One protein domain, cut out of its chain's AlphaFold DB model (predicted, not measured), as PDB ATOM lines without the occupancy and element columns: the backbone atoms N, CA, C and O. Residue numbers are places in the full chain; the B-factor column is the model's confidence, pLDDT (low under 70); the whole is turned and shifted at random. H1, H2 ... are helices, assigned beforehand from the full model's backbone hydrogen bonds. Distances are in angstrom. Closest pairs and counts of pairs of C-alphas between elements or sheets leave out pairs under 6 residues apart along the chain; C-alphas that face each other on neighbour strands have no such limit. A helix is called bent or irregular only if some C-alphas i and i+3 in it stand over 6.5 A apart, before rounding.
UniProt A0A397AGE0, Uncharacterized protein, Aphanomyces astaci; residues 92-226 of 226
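What this domain is: This is residues 92 to 226 of the 226 residues of an uncharacterized protein of Aphanomyces astaci (UniProt A0A397AGE0). Three helical hairpins, H1 with H2, H3 with H4 and H5 with H6, are stacked one after another along the longest axis like a short solenoid, with H2, H4 and H6 side by side in one row and H1, H3 and H5 in a looser second row. H7 and the four-residue H8 follow at the H5 and H6 end, and residues 214 to 226 stick out from there as a free tail. The printed part has 135 residues with eight named helices, H1 to H8 in chain order, and no named strand: the class is all helix. It is only just compact, close to loose, with a radius of gyration of the C-alphas of 16.7 A, and elongated, spanning 61 by 33 by 29 A.

Where its parts are: H1, residues 94 to 109, begins with C-alpha 94 at (112.250, 108.703, 88.504) and is 22.2 A long. H2 holds residues 121 to 130 and H3 residues 138 to 148. H4, residues 152 to 164, is 19.8 A long and irregular: C-alphas 153 and 156 are 7.2 A apart. H5 holds residues 172 to 181. H6, residues 185 to 196, is 16.6 A long, with C-alpha 185 at (126.947, 136.561, 110.141). H7 holds residues 199 to 208, and H8, residues 210 to 213, ends with C-alpha 213 at (126.561, 132.815, 123.755).

How they stand to each other: H1 and H2 form a hairpin and touch through residues 100 to 107 of H1 alone, closest at the C-alphas of Val 104 and Val 124, 5.8 A; their tilt of 32 degrees is shallow, only just short of steep. H1 touches H3 with residues 108 to 109 alone, closest at the C-alphas of Met 108 and Tyr 144, 5.7 A. H2 and H4 touch, the same way at a shallow tilt of 19 degrees, with the C-alphas of Lys 122 and Ala 157 closest, 5.2 A. H3 and H4 form a hairpin at a shallow tilt of 24 degrees, closest at the C-alphas of Leu 148 and Ser 154, 5.4 A. H4 and H6 touch, the same way at 15 degrees, closest at the C-alphas of Val 159 and Leu 191, 5.5 A. H5 and H6 form a hairpin at 11 degrees, closest at the C-alphas of Phe 179 and Ala 188, 6.0 A. H5 and H7 only just touch, only at their ends, with 3 pairs of C-alphas within 8 A, the closest those of Phe 172 and Thr 205, 7.0 A. H7 and H8 meet only through their link. In H1, H2, H3, H5 and H6 every O i to N i+4 pair is within hydrogen-bond range; H4 has 7 of 9, H7 has 2 of 6 beside 3 of 7 O i to N i+3 pairs, and H8 is too short for an O i to N i+4 pair.

The domain as a whole: The C-alphas of Ser 95 and Glu 226 are the two farthest apart, 63.2 A. Without the free tail the body spans 47 by 32 by 22 A. The printed part has no cut, and the link from H1 to H2, 11 residues, is long. The mean pLDDT of the printed part is 79.2; residues 111 to 117 and 196 to 226 are under 70.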
ATOM      1  N   PRO A  92     112.327 115.884  88.024       88.44
ATOM      2  CA  PRO A  92     112.852 114.935  87.054       88.44
ATOM      3  C   PRO A  92     112.071 113.621  87.097       88.44
ATOM      4  O   PRO A  92     111.565 113.209  88.149       88.44
ATOM      5  N   SER A  93     112.039 112.914  85.969       88.06
ATOM      6  CA  SER A  93     111.564 111.530  85.925       88.06
ATOM      7  C   SER A  93     112.291 110.627  86.947       88.06
ATOM      8  O   SER A  93     113.457 110.872  87.276       88.06
ATOM      9  N   PRO A  94     111.660 109.544  87.454       90.44
ATOM     10  CA  PRO A  94     112.250 108.703  88.504       90.44
ATOM     11  C   PRO A  94     113.639 108.147  88.165       90.44
ATOM     12  O   PRO A  94     114.510 108.095  89.031       90.44
ATOM     13  N   SER A  95     113.866 107.768  86.904       90.38
ATOM     14  CA  SER A  95     115.159 107.259  86.432       90.38
ATOM     15  C   SER A  95     116.245 108.336  86.454       90.38
ATOM     16  O   SER A  95     117.370 108.073  86.875       90.38
ATOM     17  N   VAL A  96     115.906 109.560  86.038       90.62
ATOM     18  CA  VAL A  96     116.828 110.702  86.056       90.62
ATOM     19  C   VAL A  96     117.113 111.134  87.494       90.62
ATOM     20  O   VAL A  96     118.275 111.342  87.845       90.62
ATOM     21  N   ARG A  97     116.087 111.172  88.356       93.31
ATOM     22  CA  ARG A  97     116.250 111.402  89.800       93.31
ATOM     23  C   ARG A  97     117.225 110.395  90.409       93.31
ATOM     24  O   ARG A  97     118.109 110.801  91.152       93.31
ATOM     25  N   LEU A  98     117.073 109.103  90.103       93.69
ATOM     26  CA  LEU A  98     117.940 108.051  90.639       93.69
ATOM     27  C   LEU A  98     119.402 108.249  90.209       93.69
ATOM     28  O   LEU A  98     120.286 108.230  91.059       93.69
ATOM     29  N   GLY A  99     119.652 108.537  88.929       94.75
ATOM     30  CA  GLY A  99     121.009 108.819  88.448       94.75
ATOM     31  C   GLY A  99     121.632 110.065  89.095       94.75
ATOM     32  O   GLY A  99     122.798 110.049  89.488       94.75
ATOM     33  N   LEU A 100     120.853 111.138  89.268       94.81
ATOM     34  CA  LEU A 100     121.309 112.345  89.969       94.81
ATOM     35  C   LEU A 100     121.551 112.091  91.461       94.81
ATOM     36  O   LEU A 100     122.493 112.638  92.029       94.81
ATOM     37  N   ARG A 101     120.744 111.236  92.093       95.75
ATOM     38  CA  ARG A 101     120.951 110.800  93.474       95.75
ATOM     39  C   ARG A 101     122.260 110.035  93.628       95.75
ATOM     40  O   ARG A 101     123.017 110.343  94.543       95.75
ATOM     41  N   ASP A 102     122.556 109.095  92.738       95.00
ATOM     42  CA  ASP A 102     123.818 108.344  92.775       95.00
ATOM     43  C   ASP A 102     125.024 109.281  92.598       95.00
ATOM     44  O   ASP A 102     126.018 109.179  93.319       95.00
ATOM     45  N   ASN A 103     124.897 110.267  91.709       93.94
ATOM     46  CA  ASN A 103     125.879 111.333  91.521       93.94
ATOM     47  C   ASN A 103     126.077 112.201  92.779       93.94
ATOM     48  O   ASN A 103     127.215 112.522  93.128       93.94
ATOM     49  N   VAL A 104     124.990 112.572  93.466       94.44
ATOM     50  CA  VAL A 104     125.023 113.310  94.739       94.44
ATOM     51  C   VAL A 104     125.721 112.491  95.819       94.44
ATOM     52  O   VAL A 104     126.629 113.007  96.465       94.44
ATOM     53  N   LEU A 105     125.340 111.223  96.000       93.75
ATOM     54  CA  LEU A 105     125.943 110.353  97.011       93.75
ATOM     55  C   LEU A 105     127.440 110.199  96.780       93.75
ATOM     56  O   LEU A 105     128.223 110.424  97.699       93.75
ATOM     57  N   LYS A 106     127.837 109.934  95.534       91.75
ATOM     58  CA  LYS A 106     129.245 109.860  95.153       91.75
ATOM     59  C   LYS A 106     129.991 111.154  95.496       91.75
ATOM     60  O   LYS A 106     131.029 111.103  96.146       91.75
ATOM     61  N   ALA A 107     129.436 112.316  95.146       90.62
ATOM     62  CA  ALA A 107     130.050 113.609  95.457       90.62
ATOM     63  C   ALA A 107     130.143 113.894  96.971       90.62
ATOM     64  O   ALA A 107     131.068 114.573  97.418       90.62
ATOM     65  N   MET A 108     129.196 113.393  97.771       91.00
ATOM     66  CA  MET A 108     129.215 113.522  99.232       91.00
ATOM     67  C   MET A 108     130.192 112.546  99.905       91.00
ATOM     68  O   MET A 108     130.719 112.850 100.978       91.00
ATOM     69  N   GLU A 109     130.410 111.374  99.306       86.56
ATOM     70  CA  GLU A 109     131.311 110.328  99.800       86.56
ATOM     71  C   GLU A 109     132.778 110.585  99.465       86.56
ATOM     72  O   GLU A 109     133.635 110.286 100.295       86.56
ATOM     73  N   GLU A 110     133.073 111.168  98.301       77.38
ATOM     74  CA  GLU A 110     134.434 111.437  97.802       77.38
ATOM     75  C   GLU A 110     135.186 112.549  98.569       77.38
ATOM     76  O   GLU A 110     136.112 113.137  98.027       77.38
ATOM     77  N   GLU A 111     134.811 112.818  99.829       58.66
ATOM     78  CA  GLU A 111     135.461 113.730 100.784       58.66
ATOM     79  C   GLU A 111     136.033 115.011 100.155       58.66
ATOM     80  O   GLU A 111     137.190 115.081  99.758       58.66
ATOM     81  N   VAL A 112     135.255 116.096 100.193       52.38
ATOM     82  CA  VAL A 112     135.817 117.459 100.266       52.38
ATOM     83  C   VAL A 112     136.849 117.776  99.181       52.38
ATOM     84  O   VAL A 112     137.831 118.476  99.421       52.38
ATOM     85  N   ALA A 113     136.584 117.403  97.937       45.69
ATOM     86  CA  ALA A 113     137.162 118.139  96.825       45.69
ATOM     87  C   ALA A 113     136.442 119.500  96.695       45.69
ATOM     88  O   ALA A 113     135.946 119.871  95.637       45.69
ATOM     89  N   VAL A 114     136.402 120.268  97.795       52.31
ATOM     90  CA  VAL A 114     136.037 121.686  97.779       52.31
ATOM     91  C   VAL A 114     137.093 122.475  96.990       52.31
ATOM     92  O   VAL A 114     136.821 123.603  96.613       52.31
ATOM     93  N   TYR A 115     138.253 121.882  96.655       50.28
ATOM     94  CA  TYR A 115     139.258 122.430  95.734       50.28
ATOM     95  C   TYR A 115     140.341 121.382  95.365       50.28
ATOM     96  O   TYR A 115     140.770 120.657  96.260       50.28
ATOM     97  N   PRO A 116     140.929 121.383  94.147       52.44
ATOM     98  CA  PRO A 116     140.317 121.514  92.826       52.44
ATOM     99  C   PRO A 116     140.024 120.125  92.206       52.44
ATOM    100  O   PRO A 116     140.900 119.263  92.162       52.44
ATOM    101  N   GLY A 117     138.808 119.922  91.684       62.44
ATOM    102  CA  GLY A 117     138.430 118.725  90.906       62.44
ATOM    103  C   GLY A 117     137.106 118.062  91.305       62.44
ATOM    104  O   GLY A 117     136.607 117.229  90.556       62.44
ATOM    105  N   GLY A 118     136.532 118.434  92.452       76.62
ATOM    106  CA  GLY A 118     135.230 117.950  92.914       76.62
ATOM    107  C   GLY A 118     134.071 118.828  92.470       76.62
ATOM    108  O   GLY A 118     134.257 119.987  92.111       76.62
ATOM    109  N   VAL A 119     132.860 118.277  92.530       87.31
ATOM    110  CA  VAL A 119     131.627 118.995  92.184       87.31
ATOM    111  C   VAL A 119     131.378 120.133  93.180       87.31
ATOM    112  O   VAL A 119     131.439 119.928  94.392       87.31
ATOM    113  N   ASP A 120     131.062 121.330  92.674       88.00
ATOM    114  CA  ASP A 120     130.757 122.504  93.502       88.00
ATOM    115  C   ASP A 120     129.618 122.194  94.495       88.00
ATOM    116  O   ASP A 120     128.555 121.688  94.121       88.00
ATOM    117  N   ALA A 121     129.813 122.531  95.772       90.38
ATOM    118  CA  ALA A 121     128.846 122.267  96.837       90.38
ATOM    119  C   ALA A 121     127.456 122.864  96.560       90.38
ATOM    120  O   ALA A 121     126.435 122.286  96.943       90.38
ATOM    121  N   LYS A 122     127.388 124.004  95.864       91.75
ATOM    122  CA  LYS A 122     126.122 124.610  95.440       91.75
ATOM    123  C   LYS A 122     125.407 123.723  94.433       91.75
ATOM    124  O   LYS A 122     124.189 123.644  94.500       91.75
ATOM    125  N   VAL A 123     126.123 123.057  93.527       93.56
ATOM    126  CA  VAL A 123     125.530 122.115  92.564       93.56
ATOM    127  C   VAL A 123     124.969 120.904  93.303       93.56
ATOM    128  O   VAL A 123     123.800 120.571  93.110       93.56
ATOM    129  N   VAL A 124     125.752 120.311  94.209       94.19
ATOM    130  CA  VAL A 124     125.325 119.146  95.003       94.19
ATOM    131  C   VAL A 124     124.064 119.462  95.808       94.19
ATOM    132  O   VAL A 124     123.029 118.823  95.623       94.19
ATOM    133  N   VAL A 125     124.105 120.497  96.651       94.69
ATOM    134  CA  VAL A 125     122.990 120.809  97.559       94.69
ATOM    135  C   VAL A 125     121.757 121.315  96.810       94.69
ATOM    136  O   VAL A 125     120.631 120.955  97.148       94.69
ATOM    137  N   LYS A 126     121.929 122.109  95.750       95.06
ATOM    138  CA  LYS A 126     120.796 122.564  94.933       95.06
ATOM    139  C   LYS A 126     120.121 121.398  94.206       95.06
ATOM    140  O   LYS A 126     118.902 121.420  94.048       95.06
ATOM    141  N   THR A 127     120.883 120.374  93.819       95.88
ATOM    142  CA  THR A 127     120.340 119.142  93.229       95.88
ATOM    143  C   THR A 127     119.536 118.348  94.250       95.88
ATOM    144  O   THR A 127     118.418 117.955  93.928       95.88
ATOM    145  N   ILE A 128     120.034 118.202  95.486       95.94
ATOM    146  CA  ILE A 128     119.277 117.602  96.604       95.94
ATOM    147  C   ILE A 128     117.910 118.276  96.747       95.94
ATOM    148  O   ILE A 128     116.887 117.598  96.754       95.94
ATOM    149  N   VAL A 129     117.892 119.611  96.801       94.12
ATOM    150  CA  VAL A 129     116.661 120.396  96.979       94.12
ATOM    151  C   VAL A 129     115.693 120.223  95.808       94.12
ATOM    152  O   VAL A 129     114.509 119.998  96.025       94.12
ATOM    153  N   LEU A 130     116.161 120.362  94.563       94.12
ATOM    154  CA  LEU A 130     115.263 120.341  93.403       94.12
ATOM    155  C   LEU A 130     114.795 118.931  93.018       94.12
ATOM    156  O   LEU A 130     113.724 118.795  92.428       94.12
ATOM    157  N   CYS A 131     115.579 117.900  93.337       93.81
ATOM    158  CA  CYS A 131     115.234 116.500  93.073       93.81
ATOM    159  C   CYS A 131     114.526 115.817  94.251       93.81
ATOM    160  O   CYS A 131     114.213 114.629  94.144       93.81
ATOM    161  N   ASP A 132     114.304 116.542  95.352       92.56
ATOM    162  CA  ASP A 132     113.725 116.016  96.591       92.56
ATOM    163  C   ASP A 132     114.452 114.737  97.049       92.56
ATOM    164  O   ASP A 132     113.881 113.652  97.160       92.56
ATOM    165  N   ILE A 133     115.782 114.831  97.170       94.56
ATOM    166  CA  ILE A 133     116.632 113.731  97.642       94.56
ATOM    167  C   ILE A 133     116.691 113.815  99.167       94.56
ATOM    168  O   ILE A 133     117.581 114.448  99.731       94.56
ATOM    169  N   ASP A 134     115.720 113.201  99.829       91.81
ATOM    170  CA  ASP A 134     115.599 113.128 101.289       91.81
ATOM    171  C   ASP A 134     116.020 111.756 101.854       91.81
ATOM    172  O   ASP A 134     116.193 111.581 103.061       91.81
ATOM    173  N   ASP A 135     116.261 110.789 100.972       91.12
ATOM    174  CA  ASP A 135     116.563 109.393 101.260       91.12
ATOM    175  C   ASP A 135     118.075 109.111 101.339       91.12
ATOM    176  O   ASP A 135     118.587 108.139 100.774       91.12
ATOM    177  N   VAL A 136     118.800 109.979 102.045       93.88
ATOM    178  CA  VAL A 136     120.227 109.817 102.375       93.88
ATOM    179  C   VAL A 136     120.352 109.493 103.862       93.88
ATOM    180  O   VAL A 136     119.504 109.878 104.657       93.88
ATOM    181  N   ASP A 137     121.374 108.752 104.280       93.69
ATOM    182  CA  ASP A 137     121.577 108.484 105.701       93.69
ATOM    183  C   ASP A 137     122.209 109.687 106.433       93.69
ATOM    184  O   ASP A 137     122.975 110.481 105.875       93.69
ATOM    185  N   ALA A 138     121.915 109.801 107.731       94.38
ATOM    186  CA  ALA A 138     122.414 110.893 108.561       94.38
ATOM    187  C   ALA A 138     123.948 110.923 108.654       94.38
ATOM    188  O   ALA A 138     124.524 112.003 108.762       94.38
ATOM    189  N   THR A 139     124.626 109.771 108.616       94.06
ATOM    190  CA  THR A 139     126.090 109.712 108.726       94.06
ATOM    191  C   THR A 139     126.744 110.386 107.524       94.06
ATOM    192  O   THR A 139     127.623 111.235 107.706       94.06
ATOM    193  N   THR A 140     126.273 110.087 106.315       93.62
ATOM    194  CA  THR A 140     126.754 110.697 105.069       93.62
ATOM    195  C   THR A 140     126.491 112.201 105.032       93.62
ATOM    196  O   THR A 140     127.407 112.981 104.756       93.62
ATOM    197  N   VAL A 141     125.275 112.631 105.383       94.81
ATOM    198  CA  VAL A 141     124.885 114.053 105.366       94.81
ATOM    199  C   VAL A 141     125.657 114.878 106.399       94.81
ATOM    200  O   VAL A 141     126.152 115.959 106.072       94.81
ATOM    201  N   LEU A 142     125.819 114.372 107.626       94.44
ATOM    202  CA  LEU A 142     126.574 115.069 108.674       94.44
ATOM    203  C   LEU A 142     128.063 115.165 108.332       94.44
ATOM    204  O   LEU A 142     128.658 116.229 108.513       94.44
ATOM    205  N   ARG A 143     128.662 114.090 107.801       92.94
ATOM    206  CA  ARG A 143     130.055 114.105 107.326       92.94
ATOM    207  C   ARG A 143     130.249 115.167 106.245       92.94
ATOM    208  O   ARG A 143     131.173 115.970 106.347       92.94
ATOM    209  N   TYR A 144     129.352 115.217 105.260       93.88
ATOM    210  CA  TYR A 144     129.416 116.220 104.202       93.88
ATOM    211  C   TYR A 144     129.243 117.645 104.750       93.88
ATOM    212  O   TYR A 144     130.026 118.531 104.423       93.88
ATOM    213  N   GLY A 145     128.297 117.887 105.661       94.12
ATOM    214  CA  GLY A 145     128.148 119.212 106.276       94.12
ATOM    215  C   GLY A 145     129.368 119.659 107.096       94.12
ATOM    216  O   GLY A 145     129.772 120.820 107.008       94.12
ATOM    217  N   ASN A 146     130.004 118.736 107.825       93.19
ATOM    218  CA  ASN A 146     131.255 118.991 108.555       93.19
ATOM    219  C   ASN A 146     132.428 119.331 107.633       93.19
ATOM    220  O   ASN A 146     133.329 120.062 108.038       93.19
ATOM    221  N   ALA A 147     132.413 118.825 106.404       91.75
ATOM    222  CA  ALA A 147     133.355 119.225 105.378       91.75
ATOM    223  C   ALA A 147     133.063 120.632 104.841       91.75
ATOM    224  O   ALA A 147     133.958 121.473 104.788       91.75
ATOM    225  N   LEU A 148     131.803 120.917 104.490       92.88
ATOM    226  CA  LEU A 148     131.412 122.212 103.922       92.88
ATOM    227  C   LEU A 148     131.724 123.385 104.856       92.88
ATOM    228  O   LEU A 148     132.125 124.450 104.388       92.88
ATOM    229  N   VAL A 149     131.559 123.204 106.170       92.94
ATOM    230  CA  VAL A 149     131.795 124.281 107.145       92.94
ATOM    231  C   VAL A 149     133.256 124.745 107.188       92.94
ATOM    232  O   VAL A 149     133.516 125.870 107.602       92.94
ATOM    233  N   GLN A 150     134.207 123.925 106.725       91.62
ATOM    234  CA  GLN A 150     135.635 124.271 106.683       91.62
ATOM    235  C   GLN A 150     135.988 125.244 105.548       91.62
ATOM    236  O   GLN A 150     137.150 125.624 105.392       91.62
ATOM    237  N   HIS A 151     135.013 125.633 104.721       89.44
ATOM    238  CA  HIS A 151     135.245 126.470 103.553       89.44
ATOM    239  C   HIS A 151     134.214 127.592 103.458       89.44
ATOM    240  O   HIS A 151     133.015 127.362 103.285       89.44
ATOM    241  N   LYS A 152     134.702 128.837 103.479       90.69
ATOM    242  CA  LYS A 152     133.868 130.045 103.416       90.69
ATOM    243  C   LYS A 152     132.886 130.046 102.238       90.69
ATOM    244  O   LYS A 152     131.722 130.408 102.407       90.69
ATOM    245  N   ASP A 153     133.328 129.606 101.063       89.00
ATOM    246  CA  ASP A 153     132.514 129.639  99.840       89.00
ATOM    247  C   ASP A 153     131.391 128.587  99.821       89.00
ATOM    248  O   ASP A 153     130.449 128.690  99.028       89.00
ATOM    249  N   SER A 154     131.446 127.620 100.742       91.19
ATOM    250  CA  SER A 154     130.477 126.529 100.883       91.19
ATOM    251  C   SER A 154     129.415 126.782 101.958       91.19
ATOM    252  O   SER A 154     128.424 126.056 102.022       91.19
ATOM    253  N   LEU A 155     129.552 127.833 102.778       92.75
ATOM    254  CA  LEU A 155     128.642 128.086 103.905       92.75
ATOM    255  C   LEU A 155     127.181 128.268 103.468       92.75
ATOM    256  O   LEU A 155     126.263 127.826 104.155       92.75
ATOM    257  N   ALA A 156     126.940 128.883 102.308       93.38
ATOM    258  CA  ALA A 156     125.584 129.039 101.782       93.38
ATOM    259  C   ALA A 156     124.946 127.690 101.400       93.38
ATOM    260  O   ALA A 156     123.755 127.490 101.642       93.38
ATOM    261  N   ALA A 157     125.739 126.769 100.842       94.06
ATOM    262  CA  ALA A 157     125.300 125.411 100.536       94.06
ATOM    263  C   ALA A 157     125.040 124.625 101.830       94.06
ATOM    264  O   ALA A 157     124.013 123.968 101.945       94.06
ATOM    265  N   LEU A 158     125.887 124.777 102.853       95.50
ATOM    266  CA  LEU A 158     125.665 124.164 104.165       95.50
ATOM    267  C   LEU A 158     124.325 124.583 104.790       95.50
ATOM    268  O   LEU A 158     123.580 123.730 105.262       95.50
ATOM    269  N   VAL A 159     123.982 125.876 104.760       95.38
ATOM    270  CA  VAL A 159     122.683 126.355 105.278       95.38
ATOM    271  C   VAL A 159     121.512 125.688 104.548       95.38
ATOM    272  O   VAL A 159     120.530 125.310 105.183       95.38
ATOM    273  N   GLN A 160     121.608 125.520 103.226       94.69
ATOM    274  CA  GLN A 160     120.578 124.827 102.447       94.69
ATOM    275  C   GLN A 160     120.515 123.333 102.778       94.69
ATOM    276  O   GLN A 160     119.420 122.812 102.954       94.69
ATOM    277  N   LEU A 161     121.661 122.668 102.943       95.56
ATOM    278  CA  LEU A 161     121.731 121.252 103.306       95.56
ATOM    279  C   LEU A 161     121.056 120.989 104.657       95.56
ATOM    280  O   LEU A 161     120.250 120.071 104.784       95.56
ATOM    281  N   VAL A 162     121.335 121.827 105.656       95.19
ATOM    282  CA  VAL A 162     120.684 121.749 106.973       95.19
ATOM    283  C   VAL A 162     119.169 121.911 106.846       95.19
ATOM    284  O   VAL A 162     118.422 121.186 107.500       95.19
ATOM    285  N   ALA A 163     118.709 122.839 106.002       93.44
ATOM    286  CA  ALA A 163     117.284 123.060 105.774       93.44
ATOM    287  C   ALA A 163     116.598 121.884 105.060       93.44
ATOM    288  O   ALA A 163     115.424 121.641 105.325       93.44
ATOM    289  N   SER A 164     117.315 121.150 104.203       94.00
ATOM    290  CA  SER A 164     116.822 119.921 103.566       94.00
ATOM    291  C   SER A 164     116.732 118.740 104.533       94.00
ATOM    292  O   SER A 164     115.853 117.901 104.383       94.00
ATOM    293  N   PHE A 165     117.597 118.687 105.550       94.12
ATOM    294  CA  PHE A 165     117.626 117.598 106.532       94.12
ATOM    295  C   PHE A 165     117.508 118.113 107.978       94.12
ATOM    296  O   PHE A 165     118.405 117.893 108.801       94.12
ATOM    297  N   PRO A 166     116.403 118.787 108.347       90.56
ATOM    298  CA  PRO A 166     116.286 119.472 109.639       90.56
ATOM    299  C   PRO A 166     116.270 118.508 110.838       90.56
ATOM    300  O   PRO A 166     116.544 118.895 111.974       90.56
ATOM    301  N   HIS A 167     115.948 117.236 110.603       87.69
ATOM    302  CA  HIS A 167     115.785 116.229 111.649       87.69
ATOM    303  C   HIS A 167     117.109 115.618 112.133       87.69
ATOM    304  O   HIS A 167     117.133 114.983 113.191       87.69
ATOM    305  N   TYR A 168     118.216 115.817 111.414       92.12
ATOM    306  CA  TYR A 168     119.512 115.255 111.799       92.12
ATOM    307  C   TYR A 168     120.169 115.990 112.971       92.12
ATOM    308  O   TYR A 168     119.894 117.166 113.214       92.12
ATOM    309  N   PRO A 169     121.023 115.302 113.753       91.19
ATOM    310  CA  PRO A 169     121.693 115.880 114.915       91.19
ATOM    311  C   PRO A 169     122.882 116.760 114.497       91.19
ATOM    312  O   PRO A 169     124.039 116.394 114.687       91.19
ATOM    313  N   TRP A 170     122.600 117.921 113.910       93.38
ATOM    314  CA  TRP A 170     123.620 118.855 113.432       93.38
ATOM    315  C   TRP A 170     124.454 119.474 114.572       93.38
ATOM    316  O   TRP A 170     123.888 119.910 115.582       93.38
ATOM    317  N   PRO A 171     125.784 119.617 114.407       92.44
ATOM    318  CA  PRO A 171     126.661 120.259 115.387       92.44
ATOM    319  C   PRO A 171     126.605 121.795 115.270       92.44
ATOM    320  O   PRO A 171     127.591 122.468 114.974       92.44
ATOM    321  N   PHE A 172     125.430 122.385 115.518       90.62
ATOM    322  CA  PHE A 172     125.191 123.823 115.317       90.62
ATOM    323  C   PHE A 172     126.171 124.737 116.064       90.62
ATOM    324  O   PHE A 172     126.532 125.789 115.546       90.62
ATOM    325  N   ALA A 173     126.610 124.340 117.263       88.38
ATOM    326  CA  ALA A 173     127.600 125.082 118.043       88.38
ATOM    327  C   ALA A 173     128.890 125.308 117.245       88.38
ATOM    328  O   ALA A 173     129.369 126.432 117.116       88.38
ATOM    329  N   GLU A 174     129.416 124.223 116.684       91.44
ATOM    330  CA  GLU A 174     130.669 124.196 115.937       91.44
ATOM    331  C   GLU A 174     130.521 124.964 114.625       91.44
ATOM    332  O   GLU A 174     131.397 125.751 114.262       91.44
ATOM    333  N   PHE A 175     129.371 124.822 113.958       94.25
ATOM    334  CA  PHE A 175     129.083 125.584 112.746       94.25
ATOM    335  C   PHE A 175     129.059 127.086 113.012       94.25
ATOM    336  O   PHE A 175     129.726 127.839 112.308       94.25
ATOM    337  N   LEU A 176     128.367 127.545 114.054       92.31
ATOM    338  CA  LEU A 176     128.298 128.975 114.363       92.31
ATOM    339  C   LEU A 176     129.672 129.575 114.698       92.31
ATOM    340  O   LEU A 176     129.943 130.709 114.302       92.31
ATOM    341  N   VAL A 177     130.560 128.813 115.350       92.19
ATOM    342  CA  VAL A 177     131.954 129.233 115.586       92.19
ATOM    343  C   VAL A 177     132.698 129.450 114.266       92.19
ATOM    344  O   VAL A 177     133.373 130.468 114.106       92.19
ATOM    345  N   GLN A 178     132.542 128.549 113.295       93.69
ATOM    346  CA  GLN A 178     133.176 128.700 111.981       93.69
ATOM    347  C   GLN A 178     132.591 129.870 111.180       93.69
ATOM    348  O   GLN A 178     133.330 130.649 110.579       93.69
ATOM    349  N   PHE A 179     131.272 130.072 111.210       93.00
ATOM    350  CA  PHE A 179     130.657 131.214 110.526       93.00
ATOM    351  C   PHE A 179     131.139 132.548 111.108       93.00
ATOM    352  O   PHE A 179     131.386 133.488 110.346       93.00
ATOM    353  N   ALA A 180     131.308 132.617 112.432       91.31
ATOM    354  CA  ALA A 180     131.912 133.760 113.107       91.31
ATOM    355  C   ALA A 180     133.361 133.982 112.646       91.31
ATOM    356  O   ALA A 180     133.725 135.107 112.304       91.31
ATOM    357  N   ALA A 181     134.162 132.914 112.560       93.50
ATOM    358  CA  ALA A 181     135.544 132.978 112.081       93.50
ATOM    359  C   ALA A 181     135.649 133.488 110.630       93.50
ATOM    360  O   ALA A 181     136.586 134.211 110.293       93.50
ATOM    361  N   TYR A 182     134.661 133.184 109.783       94.50
ATOM    362  CA  TYR A 182     134.578 133.701 108.413       94.50
ATOM    363  C   TYR A 182     133.862 135.054 108.273       94.50
ATOM    364  O   TYR A 182     133.643 135.504 107.139       94.50
ATOM    365  N   SER A 183     133.469 135.694 109.379       94.12
ATOM    366  CA  SER A 183     132.662 136.927 109.402       94.12
ATOM    367  C   SER A 183     131.374 136.826 108.568       94.12
ATOM    368  O   SER A 183     130.950 137.790 107.933       94.12
ATOM    369  N   SER A 184     130.759 135.642 108.527       93.06
ATOM    370  CA  SER A 184     129.611 135.313 107.666       93.06
ATOM    371  C   SER A 184     128.286 135.342 108.440       93.06
ATOM    372  O   SER A 184     127.481 134.412 108.371       93.06
ATOM    373  N   TRP A 185     128.057 136.426 109.188       91.56
ATOM    374  CA  TRP A 185     126.947 136.561 110.141       91.56
ATOM    375  C   TRP A 185     125.559 136.403 109.523       91.56
ATOM    376  O   TRP A 185     124.720 135.709 110.086       91.56
ATOM    377  N   SER A 186     125.333 136.940 108.323       92.12
ATOM    378  CA  SER A 186     124.042 136.803 107.636       92.12
ATOM    379  C   SER A 186     123.683 135.344 107.327       92.12
ATOM    380  O   SER A 186     122.514 134.965 107.347       92.12
ATOM    381  N   LEU A 187     124.677 134.491 107.063       94.00
ATOM    382  CA  LEU A 187     124.452 133.059 106.878       94.00
ATOM    383  C   LEU A 187     124.252 132.347 108.226       94.00
ATOM    384  O   LEU A 187     123.480 131.394 108.289       94.00
ATOM    385  N   ALA A 188     124.885 132.828 109.300       91.62
ATOM    386  CA  ALA A 188     124.715 132.284 110.648       91.62
ATOM    387  C   ALA A 188     123.295 132.536 111.172       91.62
ATOM    388  O   ALA A 188     122.662 131.632 111.713       91.62
ATOM    389  N   GLU A 189     122.759 133.735 110.945       90.50
ATOM    390  CA  GLU A 189     121.368 134.078 111.260       90.50
ATOM    391  C   GLU A 189     120.384 133.183 110.504       90.50
ATOM    392  O   GLU A 189     119.434 132.665 111.091       90.50
ATOM    393  N   ARG A 190     120.641 132.932 109.213       90.81
ATOM    394  CA  ARG A 190     119.829 131.998 108.421       90.81
ATOM    395  C   ARG A 190     119.900 130.573 108.964       90.81
ATOM    396  O   ARG A 190     118.862 129.925 109.040       90.81
ATOM    397  N   LEU A 191     121.083 130.111 109.370       91.38
ATOM    398  CA  LEU A 191     121.246 128.806 110.012       91.38
ATOM    399  C   LEU A 191     120.426 128.726 111.309       91.38
ATOM    400  O   LEU A 191     119.706 127.754 111.515       91.38
ATOM    401  N   ILE A 192     120.479 129.764 112.151       87.44
ATOM    402  CA  ILE A 192     119.695 129.845 113.393       87.44
ATOM    403  C   ILE A 192     118.191 129.809 113.106       87.44
ATOM    404  O   ILE A 192     117.459 129.091 113.789       87.44
ATOM    405  N   ALA A 193     117.724 130.530 112.086       85.12
ATOM    406  CA  ALA A 193     116.316 130.516 111.700       85.12
ATOM    407  C   ALA A 193     115.839 129.100 111.319       85.12
ATOM    408  O   ALA A 193     114.753 128.692 111.729       85.12
ATOM    409  N   THR A 194     116.669 128.314 110.623       80.50
ATOM    410  CA  THR A 194     116.383 126.904 110.298       80.50
ATOM    411  C   THR A 194     116.270 126.012 111.546       80.50
ATOM    412  O   THR A 194     115.475 125.070 111.574       80.50
ATOM    413  N   ILE A 195     117.021 126.312 112.612       72.62
ATOM    414  CA  ILE A 195     116.921 125.599 113.900       72.62
ATOM    415  C   ILE A 195     115.579 125.897 114.573       72.62
ATOM    416  O   ILE A 195     114.925 124.992 115.094       72.62
ATOM    417  N   GLN A 196     115.161 127.165 114.570       63.38
ATOM    418  CA  GLN A 196     113.968 127.622 115.288       63.38
ATOM    419  C   GLN A 196     112.670 127.020 114.744       63.38
ATOM    420  O   GLN A 196     111.711 126.851 115.495       63.38
ATOM    421  N   THR A 197     112.650 126.629 113.473       62.03
ATOM    422  CA  THR A 197     111.509 125.943 112.858       62.03
ATOM    423  C   THR A 197     111.427 124.449 113.201       62.03
ATOM    424  O   THR A 197     110.454 123.806 112.818       62.03
ATOM    425  N   THR A 198     112.397 123.894 113.944       58.25
ATOM    426  CA  THR A 198     112.483 122.457 114.266       58.25
ATOM    427  C   THR A 198     112.543 122.231 115.794       58.25
ATOM    428  O   THR A 198     113.630 122.202 116.380       58.25
ATOM    429  N   PRO A 199     111.392 122.061 116.484       51.06
ATOM    430  CA  PRO A 199     111.290 122.133 117.952       51.06
ATOM    431  C   PRO A 199     112.184 121.159 118.741       51.06
ATOM    432  O   PRO A 199     112.632 121.482 119.844       51.06
ATOM    433  N   ASP A 200     112.470 119.977 118.190       54.81
ATOM    434  CA  ASP A 200     113.234 118.926 118.878       54.81
ATOM    435  C   ASP A 200     114.748 119.184 118.931       54.81
ATOM    436  O   ASP A 200     115.445 118.634 119.790       54.81
ATOM    437  N   GLN A 201     115.269 120.053 118.059       52.16
ATOM    438  CA  GLN A 201     116.696 120.404 118.012       52.16
ATOM    439  C   GLN A 201     117.046 121.512 119.016       52.16
ATOM    440  O   GLN A 201     118.084 121.453 119.678       52.16
ATOM    441  N   LEU A 202     116.123 122.455 119.234       51.22
ATOM    442  CA  LEU A 202     116.257 123.571 120.182       51.22
ATOM    443  C   LEU A 202     116.581 123.100 121.609       51.22
ATOM    444  O   LEU A 202     117.396 123.713 122.297       51.22
ATOM    445  N   LYS A 203     116.011 121.969 122.048       48.75
ATOM    446  CA  LYS A 203     116.290 121.386 123.375       48.75
ATOM    447  C   LYS A 203     117.743 120.923 123.535       48.75
ATOM    448  O   LYS A 203     118.291 121.065 124.624       48.75
ATOM    449  N   ARG A 204     118.369 120.410 122.466       50.78
ATOM    450  CA  ARG A 204     119.774 119.964 122.460       50.78
ATOM    451  C   ARG A 204     120.743 121.134 122.294       50.78
ATOM    452  O   ARG A 204     121.718 121.218 123.033       50.78
ATOM    453  N   THR A 205     120.456 122.083 121.402       51.19
ATOM    454  CA  THR A 205     121.316 123.263 121.176       51.19
ATOM    455  C   THR A 205     121.335 124.210 122.382       51.19
ATOM    456  O   THR A 205     122.378 124.780 122.706       51.19
ATOM    457  N   ASN A 206     120.215 124.332 123.104       48.25
ATOM    458  CA  ASN A 206     120.123 125.174 124.298       48.25
ATOM    459  C   ASN A 206     120.989 124.687 125.470       48.25
ATOM    460  O   ASN A 206     121.377 125.504 126.303       48.25
ATOM    461  N   GLN A 207     121.331 123.398 125.530       47.44
ATOM    462  CA  GLN A 207     122.202 122.862 126.580       47.44
ATOM    463  C   GLN A 207     123.690 123.151 126.327       47.44
ATOM    464  O   GLN A 207     124.441 123.301 127.287       47.44
ATOM    465  N   THR A 208     124.110 123.299 125.065       48.47
ATOM    466  CA  THR A 208     125.534 123.432 124.699       48.47
ATOM    467  C   THR A 208     125.925 124.853 124.271       48.47
ATOM    468  O   THR A 208     127.031 125.297 124.571       48.47
ATOM    469  N   CYS A 209     125.029 125.607 123.619       46.25
ATOM    470  CA  CYS A 209     125.359 126.920 123.038       46.25
ATOM    471  C   CYS A 209     124.962 128.113 123.910       46.25
ATOM    472  O   CYS A 209     125.698 129.098 123.954       46.25
ATOM    473  N   LEU A 210     123.825 128.060 124.616       45.84
ATOM    474  CA  LEU A 210     123.357 129.225 125.381       45.84
ATOM    475  C   LEU A 210     124.319 129.577 126.524       45.84
ATOM    476  O   LEU A 210     124.532 130.754 126.792       45.84
ATOM    477  N   GLY A 211     125.004 128.598 127.121       41.81
ATOM    478  CA  GLY A 211     126.042 128.861 128.124       41.81
ATOM    479  C   GLY A 211     127.258 129.635 127.592       41.81
ATOM    480  O   GLY A 211     127.890 130.361 128.358       41.81
ATOM    481  N   HIS A 212     127.567 129.519 126.295       42.09
ATOM    482  CA  HIS A 212     128.690 130.209 125.650       42.09
ATOM    483  C   HIS A 212     128.283 131.521 124.968       42.09
ATOM    484  O   HIS A 212     129.041 132.486 125.025       42.09
ATOM    485  N   ILE A 213     127.080 131.594 124.391       45.25
ATOM    486  CA  ILE A 213     126.561 132.815 123.755       45.25
ATOM    487  C   ILE A 213     126.151 133.854 124.815       45.25
ATOM    488  O   ILE A 213     126.455 135.032 124.646       45.25
ATOM    489  N   PHE A 214     125.556 133.443 125.946       42.00
ATOM    490  CA  PHE A 214     125.214 134.379 127.033       42.00
ATOM    491  C   PHE A 214     126.416 134.833 127.871       42.00
ATOM    492  O   PHE A 214     126.334 135.881 128.502       42.00
ATOM    493  N   LYS A 215     127.532 134.092 127.885       40.12
ATOM    494  CA  LYS A 215     128.749 134.519 128.601       40.12
ATOM    495  C   LYS A 215     129.592 135.549 127.840       40.12
ATOM    496  O   LYS A 215     130.432 136.178 128.471       40.12
ATOM    497  N   ASN A 216     129.373 135.725 126.534       40.16
ATOM    498  CA  ASN A 216     130.210 136.568 125.671       40.16
ATOM    499  C   ASN A 216     129.532 137.851 125.143       40.16
ATOM    500  O   ASN A 216     130.062 138.453 124.218       40.16
ATOM    501  N   ASP A 217     128.408 138.303 125.714       43.38
ATOM    502  CA  ASP A 217     127.848 139.649 125.454       43.38
ATOM    503  C   ASP A 217     127.697 140.037 123.956       43.38
ATOM    504  O   ASP A 217     127.849 141.193 123.574       43.38
ATOM    505  N   ILE A 218     127.336 139.095 123.073       47.22
ATOM    506  CA  ILE A 218     127.164 139.385 121.629       47.22
ATOM    507  C   ILE A 218     125.809 140.067 121.316       47.22
ATOM    508  O   ILE A 218     125.612 140.591 120.226       47.22
ATOM    509  N   PHE A 219     124.878 140.149 122.277       42.97
ATOM    510  CA  PHE A 219     123.527 140.697 122.053       42.97
ATOM    511  C   PHE A 219     123.225 142.053 122.710       42.97
ATOM    512  O   PHE A 219     122.085 142.516 122.654       42.97
ATOM    513  N   ARG A 220     124.206 142.754 123.293       39.22
ATOM    514  CA  ARG A 220     123.987 144.136 123.757       39.22
ATOM    515  C   ARG A 220     124.444 145.158 122.721       39.22
ATOM    516  O   ARG A 220     125.493 145.764 122.885       39.22
ATOM    517  N   SER A 221     123.613 145.407 121.709       38.97
ATOM    518  CA  SER A 221     123.436 146.769 121.183       38.97
ATOM    519  C   SER A 221     122.219 146.869 120.260       38.97
ATOM    520  O   SER A 221     122.350 146.770 119.051       38.97
ATOM    521  N   THR A 222     121.037 147.068 120.843       37.56
ATOM    522  CA  THR A 222     119.977 147.950 120.310       37.56
ATOM    523  C   THR A 222     118.956 148.175 121.420       37.56
ATOM    524  O   THR A 222     117.886 147.574 121.451       37.56
ATOM    525  N   ALA A 223     119.325 149.014 122.381       37.69
ATOM    526  CA  ALA A 223     118.380 149.675 123.269       37.69
ATOM    527  C   ALA A 223     119.036 150.955 123.785       37.69
ATOM    528  O   ALA A 223     119.541 150.991 124.902       37.69
ATOM    529  N   VAL A 224     119.051 151.998 122.956       30.08
ATOM    530  CA  VAL A 224     118.969 153.367 123.467       30.08
ATOM    531  C   VAL A 224     117.916 154.073 122.631       30.08
ATOM    532  O   VAL A 224     118.091 154.320 121.442       30.08
ATOM    533  N   ILE A 225     116.780 154.263 123.290       34.53
ATOM    534  CA  ILE A 225     115.748 155.231 122.968       34.53
ATOM    535  C   ILE A 225     116.327 156.595 123.355       34.53
ATOM    536  O   ILE A 225     116.731 156.757 124.506       34.53
ATOM    537  N   GLU A 226     116.325 157.543 122.425       33.19
ATOM    538  CA  GLU A 226     115.996 158.947 122.705       33.19
ATOM    539  C   GLU A 226     114.936 159.395 121.698       33.19
ATOM    540  O   GLU A 226     115.088 159.067 120.496       33.19
TER     541      GLU A 226